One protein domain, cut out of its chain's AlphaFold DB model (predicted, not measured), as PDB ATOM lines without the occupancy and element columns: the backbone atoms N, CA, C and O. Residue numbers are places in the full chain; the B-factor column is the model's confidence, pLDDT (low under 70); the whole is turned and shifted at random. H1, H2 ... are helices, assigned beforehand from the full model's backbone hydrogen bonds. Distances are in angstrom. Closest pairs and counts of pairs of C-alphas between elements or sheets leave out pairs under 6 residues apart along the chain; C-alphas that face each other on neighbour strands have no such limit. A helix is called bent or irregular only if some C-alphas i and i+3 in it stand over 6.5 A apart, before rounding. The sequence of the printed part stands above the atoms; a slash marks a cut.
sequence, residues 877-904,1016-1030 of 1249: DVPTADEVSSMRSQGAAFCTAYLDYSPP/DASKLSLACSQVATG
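Overview. This is residues 877 to 904 and 1016 to 1030 of the 1249 residues of an uncharacterized protein of Penicillium sp. 'occitanis' (UniProt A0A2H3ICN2). One helix, H1, is sharply kinked into an L, and a shorter helix, H2, packs into the angle of that L. The printed part has 43 residues with two named helices, H1 then H2 along the chain, and no named strand; the class is all helix. It is compact, with a radius of gyration of the C-alphas of 9.7 A, yet elongated in outline, spanning 30 by 19 by 14 A.

Along the chain. H1, residues 881 to 898, measures 20.0 A from C-alpha 881 at (-36.732, 12.450, -25.611) to C-alpha 898. It has a kink of 87 degrees near residue 892 and is irregular: C-alphas 890 and 893 are 7.8 A apart. H2, residues 1017 to 1025, measures 11.9 A and ends at C-alpha 1025, at (-48.139, 5.885, -23.274).

Arrangement. H1 and H2 touch, with 11 pairs of C-alphas within 8 A. The closest C-alphas, of Cys 895 and Cys 1024, are 4.9 A apart. Their lines are about perpendicular, at 89 degrees, though the line of H1 is a rough one. In H2 every O i to N i+4 pair is within hydrogen-bond range; in H1, 11 of 14 are.

Size, cuts and confidence. The C-alphas farthest apart, of Asp 877 and Pro 904, are 30.8 A apart. The link across the cut lacks residues 905 to 1015, with 29.0 A between C-alphas 904 and 1016. Mean pLDDT of the printed part is 72.0; 13 residues are under 70, among them 901 to 904 and 1028 to 1030.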
ATOM      1  N   ASP A 877     -36.459   5.594 -13.509       60.56
ATOM      2  CA  ASP A 877     -35.779   6.073 -14.715       60.56
ATOM      3  C   ASP A 877     -36.841   6.609 -15.695       60.56
ATOM      4  O   ASP A 877     -37.830   5.938 -15.999       60.56
ATOM      5  N   VAL A 878     -36.668   7.846 -16.164       59.34
ATOM      6  CA  VAL A 878     -37.631   8.541 -17.031       59.34
ATOM      7  C   VAL A 878     -37.152   8.448 -18.486       59.34
ATOM      8  O   VAL A 878     -36.004   8.795 -18.762       59.34
ATOM      9  N   PRO A 879     -37.997   8.022 -19.448       65.62
ATOM     10  CA  PRO A 879     -37.620   7.968 -20.858       65.62
ATOM     11  C   PRO A 879     -37.134   9.325 -21.377       65.62
ATOM     12  O   PRO A 879     -37.876  10.309 -21.371       65.62
ATOM     13  N   THR A 880     -35.902   9.370 -21.878       74.12
ATOM     14  CA  THR A 880     -35.360  10.555 -22.553       74.12
ATOM     15  C   THR A 880     -36.106  10.835 -23.865       74.12
ATOM     16  O   THR A 880     -36.715   9.944 -24.461       74.12
ATOM     17  N   ALA A 881     -36.045  12.072 -24.369       68.25
ATOM     18  CA  ALA A 881     -36.732  12.450 -25.611       68.25
ATOM     19  C   ALA A 881     -36.298  11.602 -26.831       68.25
ATOM     20  O   ALA A 881     -37.118  11.308 -27.708       68.25
ATOM     21  N   ASP A 882     -35.041  11.150 -26.856       74.62
ATOM     22  CA  ASP A 882     -34.498  10.257 -27.886       74.62
ATOM     23  C   ASP A 882     -35.006   8.813 -27.731       74.62
ATOM     24  O   ASP A 882     -35.319   8.151 -28.726       74.62
ATOM     25  N   GLU A 883     -35.170   8.326 -26.497       82.94
ATOM     26  CA  GLU A 883     -35.795   7.031 -26.200       82.94
ATOM     27  C   GLU A 883     -37.286   7.024 -26.579       82.94
ATOM     28  O   GLU A 883     -37.749   6.083 -27.228       82.94
ATOM     29  N   VAL A 884     -38.029   8.095 -26.275       78.19
ATOM     30  CA  VAL A 884     -39.434   8.263 -26.703       78.19
ATOM     31  C   VAL A 884     -39.537   8.353 -28.228       78.19
ATOM     32  O   VAL A 884     -40.427   7.744 -28.821       78.19
ATOM     33  N   SER A 885     -38.611   9.043 -28.897       75.50
ATOM     34  CA  SER A 885     -38.577   9.134 -30.368       75.50
ATOM     35  C   SER A 885     -38.193   7.804 -31.033       75.50
ATOM     36  O   SER A 885     -38.738   7.438 -32.080       75.50
ATOM     37  N   SER A 886     -37.320   7.021 -30.395       81.44
ATOM     38  CA  SER A 886     -36.995   5.646 -30.794       81.44
ATOM     39  C   SER A 886     -38.204   4.723 -30.625       81.44
ATOM     40  O   SER A 886     -38.543   3.963 -31.535       81.44
ATOM     41  N   MET A 887     -38.934   4.855 -29.516       83.75
ATOM     42  CA  MET A 887     -40.187   4.138 -29.278       83.75
ATOM     43  C   MET A 887     -41.278   4.544 -30.284       83.75
ATOM     44  O   MET A 887     -41.947   3.672 -30.838       83.75
ATOM     45  N   ARG A 888     -41.397   5.830 -30.637       80.44
ATOM     46  CA  ARG A 888     -42.355   6.317 -31.647       80.44
ATOM     47  C   ARG A 888     -42.063   5.807 -33.060       80.44
ATOM     48  O   ARG A 888     -42.994   5.544 -33.813       80.44
ATOM     49  N   SER A 889     -40.790   5.646 -33.418       78.94
ATOM     50  CA  SER A 889     -40.369   5.214 -34.762       78.94
ATOM     51  C   SER A 889     -40.310   3.694 -34.949       78.94
ATOM     52  O   SER A 889     -40.584   3.210 -36.045       78.94
ATOM     53  N   GLN A 890     -39.966   2.933 -33.905       82.81
ATOM     54  CA  GLN A 890     -39.725   1.482 -33.994       82.81
ATOM     55  C   GLN A 890     -40.672   0.649 -33.121       82.81
ATOM     56  O   GLN A 890     -40.949  -0.506 -33.440       82.81
ATOM     57  N   GLY A 891     -41.173   1.220 -32.025       81.69
ATOM     58  CA  GLY A 891     -41.998   0.531 -31.036       81.69
ATOM     59  C   GLY A 891     -43.498   0.786 -31.136       81.69
ATOM     60  O   GLY A 891     -44.248   0.094 -30.462       81.69
ATOM     61  N   ALA A 892     -43.980   1.702 -31.983       77.25
ATOM     62  CA  ALA A 892     -45.395   2.100 -32.002       77.25
ATOM     63  C   ALA A 892     -46.389   0.926 -32.120       77.25
ATOM     64  O   ALA A 892     -47.357   0.858 -31.367       77.25
ATOM     65  N   ALA A 893     -46.122  -0.048 -32.998       75.81
ATOM     66  CA  ALA A 893     -46.966  -1.238 -33.134       75.81
ATOM     67  C   ALA A 893     -46.878  -2.191 -31.922       75.81
ATOM     68  O   ALA A 893     -47.859  -2.860 -31.606       75.81
ATOM     69  N   PHE A 894     -45.730  -2.235 -31.236       85.12
ATOM     70  CA  PHE A 894     -45.583  -2.941 -29.963       85.12
ATOM     71  C   PHE A 894     -46.355  -2.214 -28.856       85.12
ATOM     72  O   PHE A 894     -47.170  -2.844 -28.201       85.12
ATOM     73  N   CYS A 895     -46.204  -0.896 -28.709       82.19
ATOM     74  CA  CYS A 895     -46.909  -0.098 -27.702       82.19
ATOM     75  C   CYS A 895     -48.434  -0.160 -27.837       82.19
ATOM     76  O   CYS A 895     -49.128  -0.289 -26.831       82.19
ATOM     77  N   THR A 896     -48.962  -0.137 -29.063       79.25
ATOM     78  CA  THR A 896     -50.399  -0.327 -29.312       79.25
ATOM     79  C   THR A 896     -50.893  -1.699 -28.834       79.25
ATOM     80  O   THR A 896     -52.010  -1.791 -28.340       79.25
ATOM     81  N   ALA A 897     -50.071  -2.752 -28.921       78.50
ATOM     82  CA  ALA A 897     -50.407  -4.086 -28.410       78.50
ATOM     83  C   ALA A 897     -50.114  -4.263 -26.904       78.50
ATOM     84  O   ALA A 897     -50.826  -4.994 -26.226       78.50
ATOM     85  N   TYR A 898     -49.084  -3.595 -26.379       79.69
ATOM     86  CA  TYR A 898     -48.653  -3.636 -24.978       79.69
ATOM     87  C   TYR A 898     -49.620  -2.880 -24.050       79.69
ATOM     88  O   TYR A 898     -49.807  -3.273 -22.904       79.69
ATOM     89  N   LEU A 899     -50.266  -1.823 -24.560       75.62
ATOM     90  CA  LEU A 899     -51.270  -1.017 -23.850       75.62
ATOM     91  C   LEU A 899     -52.725  -1.324 -24.260       75.62
ATOM     92  O   LEU A 899     -53.620  -0.560 -23.896       75.62
ATOM     93  N   ASP A 900     -52.943  -2.370 -25.067       71.75
ATOM     94  CA  ASP A 900     -54.226  -2.748 -25.696       71.75
ATOM     95  C   ASP A 900     -55.019  -1.536 -26.246       71.75
ATOM     96  O   ASP A 900     -56.183  -1.277 -25.928       71.75
ATOM     97  N   TYR A 901     -54.329  -0.699 -27.027       58.62
ATOM     98  CA  TYR A 901     -54.832   0.603 -27.464       58.62
ATOM     99  C   TYR A 901     -55.744   0.475 -28.694       58.62
ATOM    100  O   TYR A 901     -55.285   0.293 -29.824       58.62
ATOM    101  N   SER A 902     -57.050   0.648 -28.484       55.56
ATOM    102  CA  SER A 902     -58.037   0.757 -29.565       55.56
ATOM    103  C   SER A 902     -58.155   2.210 -30.073       55.56
ATOM    104  O   SER A 902     -58.453   3.103 -29.274       55.56
ATOM    105  N   PRO A 903     -57.926   2.490 -31.373       47.41
ATOM    106  CA  PRO A 903     -57.978   3.844 -31.925       47.41
ATOM    107  C   PRO A 903     -59.418   4.332 -32.203       47.41
ATOM    108  O   PRO A 903     -60.261   3.547 -32.642       47.41
ATOM    109  N   PRO A 904     -59.707   5.639 -32.048       41.72
ATOM    110  CA  PRO A 904     -61.026   6.202 -32.336       41.72
ATOM    111  C   PRO A 904     -61.369   6.199 -33.837       41.72
ATOM    112  O   PRO A 904     -60.497   6.231 -34.711       41.72
ATOM    113  N   ASP A1016     -37.227  -1.155 -17.184       75.62
ATOM    114  CA  ASP A1016     -38.230  -1.666 -16.258       75.62
ATOM    115  C   ASP A1016     -39.657  -1.361 -16.757       75.62
ATOM    116  O   ASP A1016     -39.881  -0.543 -17.656       75.62
ATOM    117  N   ALA A1017     -40.652  -2.006 -16.145       69.69
ATOM    118  CA  ALA A1017     -42.047  -1.874 -16.553       69.69
ATOM    119  C   ALA A1017     -42.611  -0.444 -16.405       69.69
ATOM    120  O   ALA A1017     -43.504  -0.075 -17.171       69.69
ATOM    121  N   SER A1018     -42.103   0.378 -15.477       66.12
ATOM    122  CA  SER A1018     -42.550   1.768 -15.316       66.12
ATOM    123  C   SER A1018     -42.013   2.657 -16.439       66.12
ATOM    124  O   SER A1018     -42.805   3.346 -17.089       66.12
ATOM    125  N   LYS A1019     -40.715   2.557 -16.768       77.94
ATOM    126  CA  LYS A1019     -40.110   3.259 -17.911       77.94
ATOM    127  C   LYS A1019     -40.752   2.832 -19.237       77.94
ATOM    128  O   LYS A1019     -41.097   3.684 -20.059       77.94
ATOM    129  N   LEU A1020     -40.985   1.530 -19.425       80.06
ATOM    130  CA  LEU A1020     -41.600   0.968 -20.633       80.06
ATOM    131  C   LEU A1020     -43.062   1.403 -20.818       80.06
ATOM    132  O   LEU A1020     -43.434   1.859 -21.903       80.06
ATOM    133  N   SER A1021     -43.874   1.331 -19.759       73.62
ATOM    134  CA  SER A1021     -45.267   1.793 -19.773       73.62
ATOM    135  C   SER A1021     -45.359   3.299 -20.047       73.62
ATOM    136  O   SER A1021     -46.086   3.726 -20.952       73.62
ATOM    137  N   LEU A1022     -44.545   4.108 -19.355       70.12
ATOM    138  CA  LEU A1022     -44.491   5.557 -19.551       70.12
ATOM    139  C   LEU A1022     -44.097   5.923 -20.990       70.12
ATOM    140  O   LEU A1022     -44.781   6.737 -21.612       70.12
ATOM    141  N   ALA A1023     -43.063   5.296 -21.556       78.31
ATOM    142  CA  ALA A1023     -42.647   5.541 -22.937       78.31
ATOM    143  C   ALA A1023     -43.732   5.156 -23.955       78.31
ATOM    144  O   ALA A1023     -44.034   5.933 -24.863       78.31
ATOM    145  N   CYS A1024     -44.358   3.986 -23.798       79.88
ATOM    146  CA  CYS A1024     -45.414   3.548 -24.709       79.88
ATOM    147  C   CYS A1024     -46.680   4.417 -24.627       79.88
ATOM    148  O   CYS A1024     -47.340   4.626 -25.651       79.88
ATOM    149  N   SER A1025     -46.992   4.981 -23.454       73.19
ATOM    150  CA  SER A1025     -48.139   5.885 -23.274       73.19
ATOM    151  C   SER A1025     -48.029   7.172 -24.105       73.19
ATOM    152  O   SER A1025     -49.043   7.747 -24.494       73.19
ATOM    153  N   GLN A1026     -46.803   7.583 -24.450       71.25
ATOM    154  CA  GLN A1026     -46.500   8.766 -25.266       71.25
ATOM    155  C   GLN A1026     -46.437   8.462 -26.778       71.25
ATOM    156  O   GLN A1026     -46.031   9.319 -27.571       71.25
ATOM    157  N   VAL A1027     -46.765   7.232 -27.192       76.25
ATOM    158  CA  VAL A1027     -46.444   6.698 -28.529       76.25
ATOM    159  C   VAL A1027     -47.631   6.059 -29.259       76.25
ATOM    160  O   VAL A1027     -47.699   6.168 -30.482       76.25
ATOM    161  N   ALA A1028     -48.551   5.385 -28.564       63.75
ATOM    162  CA  ALA A1028     -49.651   4.673 -29.222       63.75
ATOM    163  C   ALA A1028     -50.685   5.640 -29.845       63.75
ATOM    164  O   ALA A1028     -51.398   6.349 -29.136       63.75
ATOM    165  N   THR A1029     -50.787   5.653 -31.181       54.59
ATOM    166  CA  THR A1029     -51.721   6.511 -31.938       54.59
ATOM    167  C   THR A1029     -52.285   5.803 -33.172       54.59
ATOM    168  O   THR A1029     -51.567   5.066 -33.848       54.59
ATOM    169  N   GLY A1030     -53.539   6.094 -33.528       49.06
ATOM    170  CA  GLY A1030     -54.170   5.651 -34.775       49.06
ATOM    171  C   GLY A1030     -55.565   6.256 -34.962       49.06
ATOM    172  O   GLY A1030     -56.104   6.879 -34.048       49.06
TER     173      GLY A1030